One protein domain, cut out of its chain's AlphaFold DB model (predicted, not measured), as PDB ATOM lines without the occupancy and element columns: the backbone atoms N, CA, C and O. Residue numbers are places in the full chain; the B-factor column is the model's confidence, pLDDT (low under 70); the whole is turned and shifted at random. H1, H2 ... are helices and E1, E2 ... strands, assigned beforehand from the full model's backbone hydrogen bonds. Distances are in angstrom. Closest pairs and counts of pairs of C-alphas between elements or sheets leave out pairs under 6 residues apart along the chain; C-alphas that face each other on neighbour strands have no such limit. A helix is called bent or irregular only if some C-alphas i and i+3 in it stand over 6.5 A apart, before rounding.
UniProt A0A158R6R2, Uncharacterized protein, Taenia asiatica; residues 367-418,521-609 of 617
ATOM      1  N   ARG A 367     161.645 121.309 171.409       90.19
ATOM      2  CA  ARG A 367     161.295 121.826 172.744       90.19
ATOM      3  C   ARG A 367     162.195 121.164 173.801       90.19
ATOM      4  O   ARG A 367     162.057 119.974 174.071       90.19
ATOM      5  N   ILE A 368     163.121 121.917 174.396       93.00
ATOM      6  CA  ILE A 368     164.072 121.458 175.426       93.00
ATOM      7  C   ILE A 368     163.755 122.145 176.761       93.00
ATOM      8  O   ILE A 368     163.505 123.348 176.804       93.00
ATOM      9  N   CYS A 369     163.818 121.405 177.868       92.62
ATOM     10  CA  CYS A 369     163.727 121.934 179.232       92.62
ATOM     11  C   CYS A 369     164.927 121.436 180.053       92.62
ATOM     12  O   CYS A 369     165.258 120.251 179.995       92.62
ATOM     13  N   ILE A 370     165.603 122.332 180.780       92.88
ATOM     14  CA  ILE A 370     166.833 122.028 181.527       92.88
ATOM     15  C   ILE A 370     166.625 122.310 183.015       92.88
ATOM     16  O   ILE A 370     166.577 123.455 183.466       92.88
ATOM     17  N   LEU A 371     166.525 121.227 183.783       91.12
ATOM     18  CA  LEU A 371     166.224 121.230 185.215       91.12
ATOM     19  C   LEU A 371     167.399 120.696 186.040       91.12
ATOM     20  O   LEU A 371     168.303 120.040 185.524       91.12
ATOM     21  N   GLY A 372     167.387 120.985 187.342       87.88
ATOM     22  CA  GLY A 372     168.403 120.522 188.292       87.88
ATOM     23  C   GLY A 372     168.824 121.591 189.307       87.88
ATOM     24  O   GLY A 372     168.399 122.747 189.203       87.88
ATOM     25  N   PRO A 373     169.672 121.232 190.287       87.00
ATOM     26  CA  PRO A 373     170.086 122.124 191.372       87.00
ATOM     27  C   PRO A 373     170.817 123.398 190.888       87.00
ATOM     28  O   PRO A 373     171.201 123.506 189.717       87.00
ATOM     29  N   PRO A 374     170.998 124.410 191.756       83.69
ATOM     30  CA  PRO A 374     171.813 125.582 191.436       83.69
ATOM     31  C   PRO A 374     173.293 125.212 191.214       83.69
ATOM     32  O   PRO A 374     173.747 124.134 191.592       83.69
ATOM     33  N   PHE A 375     174.043 126.118 190.581       82.44
ATOM     34  CA  PHE A 375     175.491 126.030 190.312       82.44
ATOM     35  C   PHE A 375     176.005 124.874 189.422       82.44
ATOM     36  O   PHE A 375     177.179 124.885 189.067       82.44
ATOM     37  N   VAL A 376     175.165 123.944 188.945       88.50
ATOM     38  CA  VAL A 376     175.591 122.853 188.026       88.50
ATOM     39  C   VAL A 376     175.714 123.255 186.541       88.50
ATOM     40  O   VAL A 376     175.703 122.400 185.664       88.50
ATOM     41  N   GLY A 377     175.798 124.554 186.229       86.62
ATOM     42  CA  GLY A 377     176.025 125.043 184.858       86.62
ATOM     43  C   GLY A 377     174.826 124.976 183.896       86.62
ATOM     44  O   GLY A 377     175.022 125.150 182.695       86.62
ATOM     45  N   LYS A 378     173.594 124.753 184.390       90.69
ATOM     46  CA  LYS A 378     172.369 124.631 183.562       90.69
ATOM     47  C   LYS A 378     172.246 125.729 182.503       90.69
ATOM     48  O   LYS A 378     172.204 125.422 181.319       90.69
ATOM     49  N   THR A 379     172.307 126.987 182.931       88.75
ATOM     50  CA  THR A 379     172.218 128.188 182.092       88.75
ATOM     51  C   THR A 379     173.291 128.230 181.007       88.75
ATOM     52  O   THR A 379     173.003 128.535 179.853       88.75
ATOM     53  N   THR A 380     174.523 127.824 181.328       89.19
ATOM     54  CA  THR A 380     175.619 127.704 180.354       89.19
ATOM     55  C   THR A 380     175.288 126.679 179.266       89.19
ATOM     56  O   THR A 380     175.491 126.948 178.083       89.19
ATOM     57  N   HIS A 381     174.725 125.527 179.644       91.75
ATOM     58  CA  HIS A 381     174.275 124.510 178.691       91.75
ATOM     59  C   HIS A 381     173.012 124.933 177.923       91.75
ATOM     60  O   HIS A 381     172.926 124.666 176.728       91.75
ATOM     61  N   ALA A 382     172.074 125.641 178.556       91.88
ATOM     62  CA  ALA A 382     170.858 126.151 177.926       91.88
ATOM     63  C   ALA A 382     171.170 127.169 176.819       91.88
ATOM     64  O   ALA A 382     170.690 127.031 175.694       91.88
ATOM     65  N   ILE A 383     172.045 128.135 177.109       89.38
ATOM     66  CA  ILE A 383     172.534 129.122 176.138       89.38
ATOM     67  C   ILE A 383     173.325 128.426 175.017       89.38
ATOM     68  O   ILE A 383     173.140 128.752 173.844       89.38
ATOM     69  N   ALA A 384     174.166 127.437 175.343       89.88
ATOM     70  CA  ALA A 384     174.913 126.676 174.338       89.88
ATOM     71  C   ALA A 384     173.993 125.879 173.393       89.88
ATOM     72  O   ALA A 384     174.206 125.897 172.181       89.88
ATOM     73  N   LEU A 385     172.949 125.232 173.920       91.38
ATOM     74  CA  LEU A 385     171.962 124.484 173.136       91.38
ATOM     75  C   LEU A 385     171.092 125.412 172.275       91.38
ATOM     76  O   LEU A 385     170.899 125.128 171.095       91.38
ATOM     77  N   ALA A 386     170.648 126.551 172.815       89.69
ATOM     78  CA  ALA A 386     169.913 127.565 172.054       89.69
ATOM     79  C   ALA A 386     170.766 128.182 170.928       89.69
ATOM     80  O   ALA A 386     170.276 128.426 169.824       89.69
ATOM     81  N   ARG A 387     172.071 128.388 171.158       85.56
ATOM     82  CA  ARG A 387     172.999 128.823 170.104       85.56
ATOM     83  C   ARG A 387     173.206 127.733 169.047       85.56
ATOM     84  O   ARG A 387     173.142 128.048 167.865       85.56
ATOM     85  N   HIS A 388     173.418 126.478 169.457       87.06
ATOM     86  CA  HIS A 388     173.733 125.360 168.560       87.06
ATOM     87  C   HIS A 388     172.564 124.952 167.651       87.06
ATOM     88  O   HIS A 388     172.752 124.837 166.446       87.06
ATOM     89  N   TYR A 389     171.363 124.779 168.211       84.69
ATOM     90  CA  TYR A 389     170.169 124.354 167.465       84.69
ATOM     91  C   TYR A 389     169.368 125.512 166.853       84.69
ATOM     92  O   TYR A 389     168.297 125.292 166.301       84.69
ATOM     93  N   GLY A 390     169.837 126.756 166.976       81.50
ATOM     94  CA  GLY A 390     169.115 127.921 166.456       81.50
ATOM     95  C   GLY A 390     167.892 128.356 167.278       81.50
ATOM     96  O   GLY A 390     167.237 129.323 166.911       81.50
ATOM     97  N   LEU A 391     167.610 127.695 168.403       86.50
ATOM     98  CA  LEU A 391     166.376 127.858 169.175       86.50
ATOM     99  C   LEU A 391     166.292 129.174 169.961       86.50
ATOM    100  O   LEU A 391     167.284 129.869 170.218       86.50
ATOM    101  N   HIS A 392     165.081 129.460 170.432       85.75
ATOM    102  CA  HIS A 392     164.810 130.488 171.426       85.75
ATOM    103  C   HIS A 392     165.255 130.046 172.828       85.75
ATOM    104  O   HIS A 392     164.696 129.112 173.398       85.75
ATOM    105  N   TYR A 393     166.229 130.739 173.419       90.06
ATOM    106  CA  TYR A 393     166.493 130.648 174.858       90.06
ATOM    107  C   TYR A 393     165.323 131.266 175.640       90.06
ATOM    108  O   TYR A 393     164.809 132.306 175.231       90.06
ATOM    109  N   ILE A 394     164.891 130.640 176.739       90.62
ATOM    110  CA  ILE A 394     163.810 131.131 177.603       90.62
ATOM    111  C   ILE A 394     164.202 130.943 179.072       90.62
ATOM    112  O   ILE A 394     164.501 129.838 179.515       90.62
ATOM    113  N   HIS A 395     164.139 132.033 179.834       89.12
ATOM    114  CA  HIS A 395     164.359 132.080 181.280       89.12
ATOM    115  C   HIS A 395     163.289 132.972 181.926       89.12
ATOM    116  O   HIS A 395     162.719 133.835 181.250       89.12
ATOM    117  N   VAL A 396     163.017 132.788 183.221       87.25
ATOM    118  CA  VAL A 396     161.924 133.484 183.926       87.25
ATOM    119  C   VAL A 396     162.120 135.004 183.919       87.25
ATOM    120  O   VAL A 396     161.249 135.728 183.437       87.25
ATOM    121  N   THR A 397     163.277 135.491 184.381       84.06
ATOM    122  CA  THR A 397     163.552 136.930 184.549       84.06
ATOM    123  C   THR A 397     163.398 137.735 183.246       84.06
ATOM    124  O   THR A 397     162.642 138.708 183.250       84.06
ATOM    125  N   PRO A 398     163.980 137.324 182.092       83.06
ATOM    126  CA  PRO A 398     163.741 138.002 180.814       83.06
ATOM    127  C   PRO A 398     162.270 138.025 180.377       83.06
ATOM    128  O   PRO A 398     161.832 139.012 179.795       83.06
ATOM    129  N   VAL A 399     161.491 136.972 180.660       86.12
ATOM    130  CA  VAL A 399     160.065 136.911 180.289       86.12
ATOM    131  C   VAL A 399     159.218 137.851 181.150       86.12
ATOM    132  O   VAL A 399     158.340 138.527 180.613       86.12
ATOM    133  N   LEU A 400     159.500 137.952 182.453       85.25
ATOM    134  CA  LEU A 400     158.845 138.926 183.335       85.25
ATOM    135  C   LEU A 400     159.216 140.370 182.954       85.25
ATOM    136  O   LEU A 400     158.338 141.228 182.880       85.25
ATOM    137  N   TYR A 401     160.485 140.629 182.626       82.75
ATOM    138  CA  TYR A 401     160.950 141.945 182.179       82.75
ATOM    139  C   TYR A 401     160.327 142.368 180.833       82.75
ATOM    140  O   TYR A 401     159.848 143.494 180.691       82.75
ATOM    141  N   GLU A 402     160.238 141.455 179.861       81.50
ATOM    142  CA  GLU A 402     159.570 141.686 178.571       81.50
ATOM    143  C   GLU A 402     158.058 141.926 178.744       81.50
ATOM    144  O   GLU A 402     157.496 142.812 178.094       81.50
ATOM    145  N   ALA A 403     157.403 141.214 179.671       84.75
ATOM    146  CA  ALA A 403     156.008 141.467 180.038       84.75
ATOM    147  C   ALA A 403     155.824 142.858 180.674       84.75
ATOM    148  O   ALA A 403     154.935 143.605 180.260       84.75
ATOM    149  N   TYR A 404     156.694 143.256 181.608       85.25
ATOM    150  CA  TYR A 404     156.678 144.599 182.195       85.25
ATOM    151  C   TYR A 404     156.872 145.698 181.135       85.25
ATOM    152  O   TYR A 404     156.108 146.667 181.113       85.25
ATOM    153  N   ILE A 405     157.817 145.535 180.198       83.38
ATOM    154  CA  ILE A 405     158.007 146.469 179.076       83.38
ATOM    155  C   ILE A 405     156.749 146.543 178.204       83.38
ATOM    156  O   ILE A 405     156.291 147.653 177.910       83.38
ATOM    157  N   ARG A 406     156.152 145.401 177.830       84.69
ATOM    158  CA  ARG A 406     154.911 145.357 177.033       84.69
ATOM    159  C   ARG A 406     153.790 146.142 177.710       84.69
ATOM    160  O   ARG A 406     153.061 146.872 177.043       84.69
ATOM    161  N   LEU A 407     153.667 146.015 179.028       87.50
ATOM    162  CA  LEU A 407     152.611 146.655 179.807       87.50
ATOM    163  C   LEU A 407     152.871 148.142 180.073       87.50
ATOM    164  O   LEU A 407     151.950 148.951 179.981       87.50
ATOM    165  N   ARG A 408     154.113 148.540 180.366       87.25
ATOM    166  CA  ARG A 408     154.445 149.936 180.695       87.25
ATOM    167  C   ARG A 408     154.573 150.831 179.453       87.25
ATOM    168  O   ARG A 408     154.319 152.029 179.568       87.25
ATOM    169  N   THR A 409     154.912 150.280 178.283       87.12
ATOM    170  CA  THR A 409     155.095 151.027 177.017       87.12
ATOM    171  C   THR A 409     153.874 151.857 176.579       87.12
ATOM    172  O   THR A 409     154.026 153.075 176.477       87.12
ATOM    173  N   PRO A 410     152.666 151.290 176.359       88.12
ATOM    174  CA  PRO A 410     151.517 152.076 175.893       88.12
ATOM    175  C   PRO A 410     151.059 153.098 176.943       88.12
ATOM    176  O   PRO A 410     150.633 154.197 176.604       88.12
ATOM    177  N   ILE A 411     151.219 152.781 178.233       90.19
ATOM    178  CA  ILE A 411     150.900 153.707 179.324       90.19
ATOM    179  C   ILE A 411     151.844 154.922 179.284       90.19
ATOM    180  O   ILE A 411     151.369 156.053 179.311       90.19
ATOM    181  N   LYS A 412     153.161 154.711 179.139       90.12
ATOM    182  CA  LYS A 412     154.151 155.796 178.989       90.12
ATOM    183  C   LYS A 412     153.903 156.653 177.744       90.12
ATOM    184  O   LYS A 412     154.013 157.871 177.823       90.12
ATOM    185  N   ALA A 413     153.546 156.041 176.615       90.06
ATOM    186  CA  ALA A 413     153.239 156.777 175.390       90.06
ATOM    187  C   ALA A 413     152.000 157.681 175.551       90.06
ATOM    188  O   ALA A 413     152.017 158.834 175.123       90.06
ATOM    189  N   LEU A 414     150.956 157.206 176.240       91.69
ATOM    190  CA  LEU A 414     149.773 158.015 176.552       91.69
ATOM    191  C   LEU A 414     150.053 159.104 177.608       91.69
ATOM    192  O   LEU A 414     149.522 160.210 177.504       91.69
ATOM    193  N   GLU A 415     150.904 158.821 178.603       91.25
ATOM    194  CA  GLU A 415     151.417 159.823 179.555       91.25
ATOM    195  C   GLU A 415     152.135 160.969 178.807       91.25
ATOM    196  O   GLU A 415     151.859 162.140 179.068       91.25
ATOM    197  N   GLN A 416     153.000 160.645 177.838       91.12
ATOM    198  CA  GLN A 416     153.754 161.611 177.025       91.12
ATOM    199  C   GLN A 416     152.874 162.425 176.064       91.12
ATOM    200  O   GLN A 416     153.066 163.638 175.939       91.12
ATOM    201  N   LEU A 417     151.896 161.788 175.411       91.19
ATOM    202  CA  LEU A 417     150.953 162.465 174.515       91.19
ATOM    203  C   LEU A 417     150.197 163.566 175.273       91.19
ATOM    204  O   LEU A 417     150.282 164.738 174.911       91.19
ATOM    205  N   ARG A 418     149.585 163.217 176.409       90.75
ATOM    206  CA  ARG A 418     148.810 164.157 177.238       90.75
ATOM    207  C   ARG A 418     149.662 165.284 177.836       90.75
ATOM    208  O   ARG A 418     149.192 166.413 177.954       90.75
ATOM    209  N   ASP A 521     171.952 141.326 178.381       69.38
ATOM    210  CA  ASP A 521     173.143 141.954 177.793       69.38
ATOM    211  C   ASP A 521     174.385 141.039 177.843       69.38
ATOM    212  O   ASP A 521     175.303 141.188 177.038       69.38
ATOM    213  N   SER A 522     174.403 140.054 178.752       70.25
ATOM    214  CA  SER A 522     175.447 139.023 178.853       70.25
ATOM    215  C   SER A 522     175.272 137.831 177.900       70.25
ATOM    216  O   SER A 522     176.195 137.024 177.753       70.25
ATOM    217  N   LEU A 523     174.112 137.687 177.242       73.69
ATOM    218  CA  LEU A 523     173.891 136.614 176.266       73.69
ATOM    219  C   LEU A 523     174.773 136.822 175.017       73.69
ATOM    220  O   LEU A 523     175.023 137.965 174.637       73.69
ATOM    221  N   PRO A 524     175.190 135.754 174.308       74.88
ATOM    222  CA  PRO A 524     175.840 135.889 173.003       74.88
ATOM    223  C   PRO A 524     174.950 136.641 172.007       74.88
ATOM    224  O   PRO A 524     173.733 136.429 171.992       74.88
ATOM    225  N   GLU A 525     175.542 137.459 171.130       75.31
ATOM    226  CA  GLU A 525     174.801 138.263 170.146       75.31
ATOM    227  C   GLU A 525     173.780 137.444 169.343       75.31
ATOM    228  O   GLU A 525     172.678 137.915 169.081       75.31
ATOM    229  N   GLU A 526     174.112 136.214 168.942       67.31
ATOM    230  CA  GLU A 526     173.216 135.397 168.115       67.31
ATOM    231  C   GLU A 526     171.981 134.900 168.882       67.31
ATOM    232  O   GLU A 526     170.975 134.563 168.263       67.31
ATOM    233  N   VAL A 527     172.046 134.889 170.218       69.06
ATOM    234  CA  VAL A 527     170.906 134.629 171.105       69.06
ATOM    235  C   VAL A 527     170.147 135.933 171.379       69.06
ATOM    236  O   VAL A 527     168.921 135.941 171.285       69.06
ATOM    237  N   GLN A 528     170.849 137.055 171.609       72.44
ATOM    238  CA  GLN A 528     170.223 138.381 171.747       72.44
ATOM    239  C   GLN A 528     169.396 138.773 170.512       72.44
ATOM    240  O   GLN A 528     168.307 139.323 170.648       72.44
ATOM    241  N   ARG A 529     169.859 138.445 169.297       68.88
ATOM    242  CA  ARG A 529     169.139 138.723 168.036       68.88
ATOM    243  C   ARG A 529     167.748 138.072 167.962       68.88
ATOM    244  O   ARG A 529     166.902 138.585 167.234       68.88
ATOM    245  N   ARG A 530     167.498 136.993 168.721       70.31
ATOM    246  CA  ARG A 530     166.192 136.302 168.827       70.31
ATOM    247  C   ARG A 530     165.286 136.865 169.934       70.31
ATOM    248  O   ARG A 530     164.217 136.311 170.185       70.31
ATOM    249  N   TYR A 531     165.706 137.950 170.584       68.88
ATOM    250  CA  TYR A 531     164.928 138.759 171.522       68.88
ATOM    251  C   TYR A 531     164.696 140.184 170.962       68.88
ATOM    252  O   TYR A 531     165.495 140.662 170.149       68.88
ATOM    253  N   PRO A 532     163.642 140.901 171.406       63.78
ATOM    254  CA  PRO A 532     162.412 140.360 172.004       63.78
ATOM    255  C   PRO A 532     161.638 139.505 170.983       63.78
ATOM    256  O   PRO A 532     161.977 139.495 169.802       63.78
ATOM    257  N   PHE A 533     160.623 138.750 171.421       62.28
ATOM    258  CA  PHE A 533     159.950 137.778 170.530       62.28
ATOM    259  C   PHE A 533     158.731 138.379 169.819       62.28
ATOM    260  O   PHE A 533     158.219 137.795 168.867       62.28
ATOM    261  N   TYR A 534     158.263 139.532 170.294       59.25
ATOM    262  CA  TYR A 534     157.183 140.307 169.695       59.25
ATOM    263  C   TYR A 534     157.769 141.554 169.015       59.25
ATOM    264  O   TYR A 534     158.747 142.111 169.531       59.25
ATOM    265  N   PRO A 535     157.189 142.032 167.899       59.38
ATOM    266  CA  PRO A 535     157.567 143.321 167.330       59.38
ATOM    267  C   PRO A 535     157.286 144.471 168.318       59.38
ATOM    268  O   PRO A 535     156.457 144.321 169.225       59.38
ATOM    269  N   PRO A 536     157.934 145.642 168.155       65.00
ATOM    270  CA  PRO A 536     157.605 146.834 168.928       65.00
ATOM    271  C   PRO A 536     156.115 147.173 168.809       65.00
ATOM    272  O   PRO A 536     155.536 147.082 167.726       65.00
ATOM    273  N   LEU A 537     155.490 147.581 169.916       72.56
ATOM    274  CA  LEU A 537     154.069 147.931 169.936       72.56
ATOM    275  C   LEU A 537     153.798 149.143 169.027       72.56
ATOM    276  O   LEU A 537     154.285 150.239 169.297       72.56
ATOM    277  N   LYS A 538     152.998 148.936 167.973       73.88
ATOM    278  CA  LYS A 538     152.551 149.960 167.017       73.88
ATOM    279  C   LYS A 538     151.031 150.154 167.125       73.88
ATOM    280  O   LYS A 538     150.274 149.242 166.797       73.88
ATOM    281  N   TRP A 539     150.591 151.346 167.517       81.38
ATOM    282  CA  TRP A 539     149.189 151.789 167.458       81.38
ATOM    283  C   TRP A 539     148.973 152.687 166.229       81.38
ATOM    284  O   TRP A 539     149.839 153.482 165.876       81.38
ATOM    285  N   ALA A 540     147.826 152.560 165.562       74.38
ATOM    286  CA  ALA A 540     147.494 153.301 164.342       74.38
ATOM    287  C   ALA A 540     146.832 154.660 164.627       74.38
ATOM    288  O   ALA A 540     146.849 155.547 163.778       74.38
ATOM    289  N   ASN A 541     146.225 154.829 165.804       84.12
ATOM    290  CA  ASN A 541     145.615 156.083 166.238       84.12
ATOM    291  C   ASN A 541     145.562 156.184 167.773       84.12
ATOM    292  O   ASN A 541     145.802 155.216 168.492       84.12
ATOM    293  N   GLU A 542     145.219 157.373 168.262       86.94
ATOM    294  CA  GLU A 542     145.132 157.699 169.688       86.94
ATOM    295  C   GLU A 542     144.121 156.833 170.461       86.94
ATOM    296  O   GLU A 542     144.396 156.445 171.590       86.94
ATOM    297  N   ARG A 543     142.983 156.457 169.857       86.00
ATOM    298  CA  ARG A 543     141.960 155.633 170.532       86.00
ATOM    299  C   ARG A 543     142.447 154.203 170.761       86.00
ATOM    300  O   ARG A 543     142.203 153.646 171.827       86.00
ATOM    301  N   GLU A 544     143.168 153.637 169.790       85.88
ATOM    302  CA  GLU A 544     143.849 152.342 169.946       85.88
ATOM    303  C   GLU A 544     144.882 152.418 171.085       85.88
ATOM    304  O   GLU A 544     144.918 151.533 171.939       85.88
ATOM    305  N   LEU A 545     145.656 153.509 171.162       88.75
ATOM    306  CA  LEU A 545     146.592 153.755 172.264       88.75
ATOM    307  C   LEU A 545     145.881 153.885 173.623       88.75
ATOM    308  O   LEU A 545     146.342 153.291 174.597       88.75
ATOM    309  N   GLU A 546     144.763 154.613 173.714       89.62
ATOM    310  CA  GLU A 546     143.987 154.734 174.954       89.62
ATOM    311  C   GLU A 546     143.439 153.385 175.432       89.62
ATOM    312  O   GLU A 546     143.540 153.063 176.621       89.62
ATOM    313  N   GLU A 547     142.893 152.569 174.528       89.38
ATOM    314  CA  GLU A 547     142.383 151.242 174.871       89.38
ATOM    315  C   GLU A 547     143.515 150.284 175.273       89.38
ATOM    316  O   GLU A 547     143.425 149.627 176.317       89.38
ATOM    317  N   MET A 548     144.619 150.263 174.515       86.44
ATOM    318  CA  MET A 548     145.823 149.504 174.859       86.44
ATOM    319  C   MET A 548     146.374 149.907 176.229       86.44
ATOM    320  O   MET A 548     146.625 149.036 177.061       86.44
ATOM    321  N   ALA A 549     146.526 151.204 176.501       89.81
ATOM    322  CA  ALA A 549     147.032 151.714 177.774       89.81
ATOM    323  C   ALA A 549     146.077 151.416 178.941       89.81
ATOM    324  O   ALA A 549     146.529 151.081 180.035       89.81
ATOM    325  N   LYS A 550     144.757 151.472 178.721       91.19
ATOM    326  CA  LYS A 550     143.741 151.109 179.722       91.19
ATOM    327  C   LYS A 550     143.790 149.617 180.066       91.19
ATOM    328  O   LYS A 550     143.792 149.273 181.249       91.19
ATOM    329  N   LYS A 551     143.863 148.743 179.055       90.31
ATOM    330  CA  LYS A 551     143.966 147.283 179.220       90.31
ATOM    331  C   LYS A 551     145.290 146.893 179.878       90.31
ATOM    332  O   LYS A 551     145.288 146.215 180.905       90.31
ATOM    333  N   ALA A 552     146.406 147.404 179.359       88.56
ATOM    334  CA  ALA A 552     147.733 147.207 179.933       88.56
ATOM    335  C   ALA A 552     147.823 147.751 181.366       88.56
ATOM    336  O   ALA A 552     148.409 147.109 182.227       88.56
ATOM    337  N   GLY A 553     147.180 148.882 181.667       88.12
ATOM    338  CA  GLY A 553     147.110 149.440 183.017       88.12
ATOM    339  C   GLY A 553     146.325 148.580 184.012       88.12
ATOM    340  O   GLY A 553     146.586 148.670 185.210       88.12
ATOM    341  N   GLN A 554     145.387 147.744 183.555       89.94
ATOM    342  CA  GLN A 554     144.738 146.731 184.394       89.94
ATOM    343  C   GLN A 554     145.650 145.515 184.602       89.94
ATOM    344  O   GLN A 554     145.920 145.154 185.745       89.94
ATOM    345  N   GLU A 555     146.176 144.943 183.519       88.50
ATOM    346  CA  GLU A 555     147.066 143.775 183.552       88.50
ATOM    347  C   GLU A 555     148.377 144.062 184.323       88.50
ATOM    348  O   GLU A 555     148.889 143.189 185.021       88.50
ATOM    349  N   LEU A 556     148.865 145.310 184.308       88.94
ATOM    350  CA  LEU A 556     150.016 145.766 185.096       88.94
ATOM    351  C   LEU A 556     149.738 145.801 186.606       88.94
ATOM    352  O   LEU A 556     150.655 145.570 187.385       88.94
ATOM    353  N   ARG A 557     148.495 146.050 187.046       87.81
ATOM    354  CA  ARG A 557     148.153 145.967 188.479       87.81
ATOM    355  C   ARG A 557     148.147 144.521 188.965       87.81
ATOM    356  O   ARG A 557     148.657 144.257 190.045       87.81
ATOM    357  N   GLU A 558     147.634 143.595 188.152       88.75
ATOM    358  CA  GLU A 558     147.727 142.150 188.421       88.75
ATOM    359  C   GLU A 558     149.187 141.674 188.439       88.75
ATOM    360  O   GLU A 558     149.571 140.899 189.309       88.75
ATOM    361  N   PHE A 559     150.006 142.155 187.495       88.06
ATOM    362  CA  PHE A 559     151.439 141.864 187.438       88.06
ATOM    363  C   PHE A 559     152.153 142.336 188.711       88.06
ATOM    364  O   PHE A 559     152.809 141.533 189.362       88.06
ATOM    365  N   VAL A 560     151.986 143.609 189.093       86.69
ATOM    366  CA  VAL A 560     152.688 144.219 190.235       86.69
ATOM    367  C   VAL A 560     152.224 143.657 191.581       86.69
ATOM    368  O   VAL A 560     153.080 143.382 192.413       86.69
ATOM    369  N   ASP A 561     150.923 143.413 191.802       88.12
ATOM    370  CA  ASP A 561     150.478 142.693 193.013       88.12
ATOM    371  C   ASP A 561     151.124 141.306 193.094       88.12
ATOM    372  O   ASP A 561     151.471 140.832 194.174       88.12
ATOM    373  N   GLY A 562     151.278 140.651 191.944       85.88
ATOM    374  CA  GLY A 562     151.810 139.307 191.826       85.88
ATOM    375  C   GLY A 562     153.340 139.179 191.846       85.88
ATOM    376  O   GLY A 562     153.824 138.047 191.908       85.88
ATOM    377  N   MET A 563     154.094 140.282 191.848       86.25
ATOM    378  CA  MET A 563     155.531 140.270 192.154       86.25
ATOM    379  C   MET A 563     155.765 140.022 193.658       86.25
ATOM    380  O   MET A 563     154.859 140.151 194.483       86.25
ATOM    381  N   ILE A 564     156.986 139.624 194.012       84.50
ATOM    382  CA  ILE A 564     157.463 139.448 195.396       84.50
ATOM    383  C   ILE A 564     158.637 140.405 195.650       84.50
ATOM    384  O   ILE A 564     158.668 141.087 196.670       84.50
ATOM    385  N   ASP A 565     159.546 140.485 194.680       78.12
ATOM    386  CA  ASP A 565     160.586 141.504 194.519       78.12
ATOM    387  C   ASP A 565     160.744 141.804 193.011       78.12
ATOM    388  O   ASP A 565     159.902 141.381 192.217       78.12
ATOM    389  N   ASP A 566     161.777 142.539 192.592       65.81
ATOM    390  CA  ASP A 566     161.970 142.926 191.182       65.81
ATOM    391  C   ASP A 566     162.220 141.741 190.224       65.81
ATOM    392  O   ASP A 566     162.037 141.879 189.010       65.81
ATOM    393  N   PHE A 567     162.616 140.572 190.743       64.62
ATOM    394  CA  PHE A 567     163.038 139.409 189.954       64.62
ATOM    395  C   PHE A 567     162.176 138.157 190.209       64.62
ATOM    396  O   PHE A 567     162.027 137.321 189.312       64.62
ATOM    397  N   HIS A 568     161.547 138.043 191.382       75.12
ATOM    398  CA  HIS A 568     160.669 136.933 191.762       75.12
ATOM    399  C   HIS A 568     159.186 137.317 191.730       75.12
ATOM    400  O   HIS A 568     158.773 138.347 192.259       75.12
ATOM    401  N   ALA A 569     158.352 136.423 191.194       84.94
ATOM    402  CA  ALA A 569     156.897 136.557 191.177       84.94
ATOM    403  C   ALA A 569     156.208 135.298 191.723       84.94
ATOM    404  O   ALA A 569     156.771 134.202 191.692       84.94
ATOM    405  N   LYS A 570     154.966 135.447 192.194       88.00
ATOM    406  CA  LYS A 570     154.104 134.337 192.632       88.00
ATOM    407  C   LYS A 570     153.904 133.355 191.465       88.00
ATOM    408  O   LYS A 570     153.656 133.794 190.342       88.00
ATOM    409  N   ASP A 571     153.921 132.045 191.726       86.81
ATOM    410  CA  ASP A 571     153.861 130.976 190.707       86.81
ATOM    411  C   ASP A 571     152.831 131.205 189.590       86.81
ATOM    412  O   ASP A 571     153.134 130.993 188.423       86.81
ATOM    413  N   HIS A 572     151.626 131.686 189.915       86.19
ATOM    414  CA  HIS A 572     150.577 131.919 188.918       86.19
ATOM    415  C   HIS A 572     150.916 133.034 187.908       86.19
ATOM    416  O   HIS A 572     150.491 132.947 186.757       86.19
ATOM    417  N   ILE A 573     151.698 134.050 188.291       89.31
ATOM    418  CA  ILE A 573     152.227 135.076 187.375       89.31
ATOM    419  C   ILE A 573     153.315 134.476 186.492       89.31
ATOM    420  O   ILE A 573     153.272 134.637 185.271       89.31
ATOM    421  N   VAL A 574     154.254 133.747 187.103       88.94
ATOM    422  CA  VAL A 574     155.338 133.055 186.394       88.94
ATOM    423  C   VAL A 574     154.751 132.141 185.316       88.94
ATOM    424  O   VAL A 574     155.109 132.272 184.145       88.94
ATOM    425  N   THR A 575     153.763 131.314 185.666       88.81
ATOM    426  CA  THR A 575     153.045 130.460 184.715       88.81
ATOM    427  C   THR A 575     152.242 131.262 183.689       88.81
ATOM    428  O   THR A 575     152.318 130.933 182.511       88.81
ATOM    429  N   LYS A 576     151.516 132.331 184.070       88.38
ATOM    430  CA  LYS A 576     150.740 133.180 183.133       88.38
ATOM    431  C   LYS A 576     151.621 133.693 181.988       88.38
ATOM    432  O   LYS A 576     151.272 133.513 180.820       88.38
ATOM    433  N   TYR A 577     152.775 134.282 182.305       88.25
ATOM    434  CA  TYR A 577     153.646 134.884 181.292       88.25
ATOM    435  C   TYR A 577     154.577 133.879 180.607       88.25
ATOM    436  O   TYR A 577     154.762 133.993 179.395       88.25
ATOM    437  N   LEU A 578     155.078 132.841 181.294       89.50
ATOM    438  CA  LEU A 578     155.781 131.743 180.613       89.50
ATOM    439  C   LEU A 578     154.858 131.003 179.647       89.50
ATOM    440  O   LEU A 578     155.252 130.779 178.510       89.50
ATOM    441  N   ARG A 579     153.621 130.675 180.030       88.06
ATOM    442  CA  ARG A 579     152.680 129.991 179.132       88.06
ATOM    443  C   ARG A 579     152.329 130.862 177.925       88.06
ATOM    444  O   ARG A 579     152.362 130.367 176.802       88.06
ATOM    445  N   GLN A 580     152.111 132.169 178.113       85.38
ATOM    446  CA  GLN A 580     151.952 133.104 176.990       85.38
ATOM    447  C   GLN A 580     153.205 133.169 176.091       85.38
ATOM    448  O   GLN A 580     153.078 133.301 174.873       85.38
ATOM    449  N   LYS A 581     154.407 133.036 176.668       85.12
ATOM    450  CA  LYS A 581     155.675 132.985 175.930       85.12
ATOM    451  C   LYS A 581     155.836 131.677 175.148       85.12
ATOM    452  O   LYS A 581     156.172 131.729 173.970       85.12
ATOM    453  N   LEU A 582     155.574 130.518 175.754       86.56
ATOM    454  CA  LEU A 582     155.686 129.206 175.099       86.56
ATOM    455  C   LEU A 582     154.646 129.020 173.984       86.56
ATOM    456  O   LEU A 582     154.948 128.396 172.972       86.56
ATOM    457  N   LEU A 583     153.460 129.617 174.132       82.69
ATOM    458  CA  LEU A 583     152.423 129.654 173.095       82.69
ATOM    459  C   LEU A 583     152.663 130.734 172.020       82.69
ATOM    460  O   LEU A 583     151.916 130.791 171.041       82.69
ATOM    461  N   SER A 584     153.693 131.582 172.157       77.06
ATOM    462  CA  SER A 584     154.080 132.510 171.088       77.06
ATOM    463  C   SER A 584     154.596 131.736 169.873       77.06
ATOM    464  O   SER A 584     155.235 130.691 170.007       77.06
ATOM    465  N   LYS A 585     154.317 132.225 168.663       71.25
ATOM    466  CA  LYS A 585     154.593 131.451 167.444       71.25
ATOM    467  C   LYS A 585     156.085 131.233 167.131       71.25
ATOM    468  O   LYS A 585     156.385 130.154 166.639       71.25
ATOM    469  N   PRO A 586     157.045 132.096 167.527       74.75
ATOM    470  CA  PRO A 586     158.463 131.731 167.468       74.75
ATOM    471  C   PRO A 586     158.778 130.470 168.304       74.75
ATOM    472  O   PRO A 586     159.470 129.569 167.833       74.75
ATOM    473  N   CYS A 587     158.164 130.322 169.488       80.62
ATOM    474  CA  CYS A 587     158.273 129.120 170.325       80.62
ATOM    475  C   CYS A 587     157.506 127.906 169.769       80.62
ATOM    476  O   CYS A 587     158.013 126.788 169.873       80.62
ATOM    477  N   ARG A 588     156.303 128.096 169.191       76.19
ATOM    478  CA  ARG A 588     155.526 127.008 168.554       76.19
ATOM    479  C   ARG A 588     156.232 126.464 167.306       76.19
ATOM    480  O   ARG A 588     156.266 125.249 167.152       76.19
ATOM    481  N   ASN A 589     156.793 127.340 166.468       71.44
ATOM    482  CA  ASN A 589     157.320 127.006 165.139       71.44
ATOM    483  C   ASN A 589     158.784 126.533 165.191       71.44
ATOM    484  O   ASN A 589     159.114 125.483 164.653       71.44
ATOM    485  N   GLN A 590     159.676 127.271 165.862       74.81
ATOM    486  CA  GLN A 590     161.104 126.917 165.913       74.81
ATOM    487  C   GLN A 590     161.430 125.970 167.076       74.81
ATOM    488  O   GLN A 590     162.348 125.158 166.983       74.81
ATOM    489  N   GLY A 591     160.677 126.059 168.174       84.25
ATOM    490  CA  GLY A 591     161.026 125.434 169.448       84.25
ATOM    491  C   GLY A 591     161.843 126.357 170.358       84.25
ATOM    492  O   GLY A 591     162.049 127.542 170.081       84.25
ATOM    493  N   PHE A 592     162.269 125.827 171.503       90.81
ATOM    494  CA  PHE A 592     162.847 126.616 172.591       90.81
ATOM    495  C   PHE A 592     163.731 125.791 173.531       90.81
ATOM    496  O   PHE A 592     163.624 124.568 173.595       90.81
ATOM    497  N   VAL A 593     164.560 126.479 174.318       93.50
ATOM    498  CA  VAL A 593     165.304 125.929 175.458       93.50
ATOM    499  C   VAL A 593     164.895 126.679 176.721       93.50
ATOM    500  O   VAL A 593     165.288 127.827 176.917       93.50
ATOM    501  N   LEU A 594     164.092 126.030 177.562       94.06
ATOM    502  CA  LEU A 594     163.603 126.559 178.834       94.06
ATOM    503  C   LEU A 594     164.585 126.208 179.963       94.06
ATOM    504  O   LEU A 594     164.775 125.029 180.271       94.06
ATOM    505  N   ASP A 595     165.209 127.215 180.572       91.88
ATOM    506  CA  ASP A 595     166.163 127.049 181.677       91.88
ATOM    507  C   ASP A 595     165.499 127.255 183.045       91.88
ATOM    508  O   ASP A 595     164.788 128.236 183.269       91.88
ATOM    509  N   GLY A 596     165.755 126.334 183.977       85.25
ATOM    510  CA  GLY A 596     165.473 126.524 185.403       85.25
ATOM    511  C   GLY A 596     164.001 126.495 185.830       85.25
ATOM    512  O   GLY A 596     163.728 126.778 186.995       85.25
ATOM    513  N   TYR A 597     163.061 126.150 184.949       88.31
ATOM    514  CA  TYR A 597     161.626 126.035 185.243       88.31
ATOM    515  C   TYR A 597     160.980 124.973 184.330       88.31
ATOM    516  O   TYR A 597     161.433 124.835 183.192       88.31
ATOM    517  N   PRO A 598     159.925 124.240 184.747       91.44
ATOM    518  CA  PRO A 598     159.294 124.191 186.074       91.44
ATOM    519  C   PRO A 598     160.090 123.360 187.093       91.44
ATOM    520  O   PRO A 598     160.720 122.370 186.741       91.44
ATOM    521  N   ASN A 599     160.023 123.723 188.378       87.44
ATOM    522  CA  ASN A 599     160.742 123.028 189.459       87.44
ATOM    523  C   ASN A 599     159.859 122.088 190.298       87.44
ATOM    524  O   ASN A 599     160.378 121.313 191.100       87.44
ATOM    525  N   THR A 600     158.534 122.132 190.130       89.06
ATOM    526  CA  THR A 600     157.594 121.215 190.796       89.06
ATOM    527  C   THR A 600     156.595 120.622 189.805       89.06
ATOM    528  O   THR A 600     156.335 121.202 188.750       89.06
ATOM    529  N   PHE A 601     155.987 119.485 190.158       87.88
ATOM    530  CA  PHE A 601     154.941 118.869 189.335       87.88
ATOM    531  C   PHE A 601     153.745 119.811 189.116       87.88
ATOM    532  O   PHE A 601     153.271 119.929 187.996       87.88
ATOM    533  N   SER A 602     153.322 120.552 190.149       87.94
ATOM    534  CA  SER A 602     152.228 121.535 190.053       87.94
ATOM    535  C   SER A 602     152.542 122.676 189.072       87.94
ATOM    536  O   SER A 602     151.689 123.088 188.290       87.94
ATOM    537  N   GLN A 603     153.794 123.149 189.050       89.12
ATOM    538  CA  GLN A 603     154.253 124.139 188.068       89.12
ATOM    539  C   GLN A 603     154.278 123.566 186.643       89.12
ATOM    540  O   GLN A 603     153.916 124.266 185.702       89.12
ATOM    541  N   ALA A 604     154.687 122.303 186.475       89.06
ATOM    542  CA  ALA A 604     154.700 121.636 185.174       89.06
ATOM    543  C   ALA A 604     153.283 121.404 184.630       89.06
ATOM    544  O   ALA A 604     153.022 121.707 183.469       89.06
ATOM    545  N   ASP A 605     152.371 120.942 185.483       88.06
ATOM    546  CA  ASP A 605     150.956 120.750 185.171       88.06
ATOM    547  C   ASP A 605     150.305 122.080 184.753       88.06
ATOM    548  O   ASP A 605     149.816 122.214 183.634       88.06
ATOM    549  N   ALA A 606     150.439 123.139 185.559       86.38
ATOM    550  CA  ALA A 606     149.897 124.456 185.219       86.38
ATOM    551  C   ALA A 606     150.503 125.068 183.929       86.38
ATOM    552  O   ALA A 606     149.820 125.796 183.197       86.38
ATOM    553  N   LEU A 607     151.776 124.781 183.627       86.31
ATOM    554  CA  LEU A 607     152.458 125.274 182.426       86.31
ATOM    555  C   LEU A 607     152.061 124.509 181.152       86.31
ATOM    556  O   LEU A 607     151.908 125.146 180.109       86.31
ATOM    557  N   PHE A 608     151.885 123.184 181.231       85.00
ATOM    558  CA  PHE A 608     151.765 122.302 180.062       85.00
ATOM    559  C   PHE A 608     150.413 121.580 179.900       85.00
ATOM    560  O   PHE A 608     150.116 121.149 178.789       85.00
ATOM    561  N   ALA A 609     149.575 121.447 180.934       79.50
ATOM    562  CA  ALA A 609     148.285 120.754 180.817       79.50
ATOM    563  C   ALA A 609     147.329 121.488 179.860       79.50
ATOM    564  O   ALA A 609     147.222 122.716 179.902       79.50
TER     565      ALA A 609
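This is residues 367 to 418 and 521 to 609 of the 617 residues of an uncharacterized protein of Taenia asiatica (UniProt A0A158R6R2). A small sheet of three short strands makes one end of an elongated model, with H1 over one face and the short H6 on the opposite face. From it the bent helix H2 reaches away to the far end, where the long helix H4 packs on its second arm, H2b, and slopes back toward H5, which packs on H7. The printed part has 141 residues, with seven named helices and three named strands in the order E1 H1 E2 H2 H3 H4 H5 H6 E3 H7; the sheet's order is E1, E3, E2, all parallel. The class is mostly helix; the whole is compact, with a radius of gyration of the C-alphas of 16.4 A, and spans 50 by 31 by 28 A.

Look first at E1, residues 367 to 370, beside E3, residues 591 to 595: N 368 and O 592 are 2.8 A apart, within hydrogen-bond range. On the other side of E3 is E2, residues 392 to 394, with N 593 and O 392 at 2.8 A. H1, residues 378 to 388, is on this sheet at a height of 7.9 A, over E3 and along the strands; the closest C-alphas of H1 and E3, those of Ala 386 and Val 593, are 6.0 A apart. E1, H1 and E2 form a split strand-helix-strand unit, two parallel strands joined through a helix with E3 between them, and its crossover is right-handed. H3, residues 525 to 528, touches H1, closest at C-alphas 527 and 387, 6.3 A. H6, residues 585 to 589, is on the opposite face from H1. H2, residues 396 to 418, was assigned as one helix by its hydrogen bonds but is bent, with C-alphas 407 and 410 6.8 A apart; its arms are H2a, up to 407, and H2b, from 410. H2a touches H5, residues 571 to 582, about perpendicular at 81 degrees, closest at C-alphas 399 and 578, 6.7 A. H2b touches residues 545 to 553 of H4, residues 542 to 561, at a steep tilt of 51 degrees, closest at C-alphas 411 and 549, 4.6 A. H5 only grazes the sheet and touches H7, residues 601 to 608, closest at C-alphas 575 and 607, 5.7 A. Every O i to N i+4 pair is within hydrogen-bond range in H1, H2a, H2b, H5, H6 and H7, and 15 of 16 in H4; H3 is too short for one.

Find C-alpha 367 at (161.295, 121.826, 172.744), where E1 begins. H1 is 15.1 A long, H2a 16.6 A, H5 15.8 A. H4 runs 28.2 A from C-alpha 542 at (145.132, 157.699, 169.688); H7 ends at C-alpha 608, (151.765, 122.302, 180.062).

The C-alphas of Val 376 and Arg 418, the farthest apart, are 50.4 A apart. Residues 419 to 520 are not printed, and C-alphas 418 and 521 are 32.9 A apart across the cut. The link from H3 to H4 is long. Confidence is low, under 70, at residues 521, 526 to 527, 529, 531 to 536 and 566 to 567.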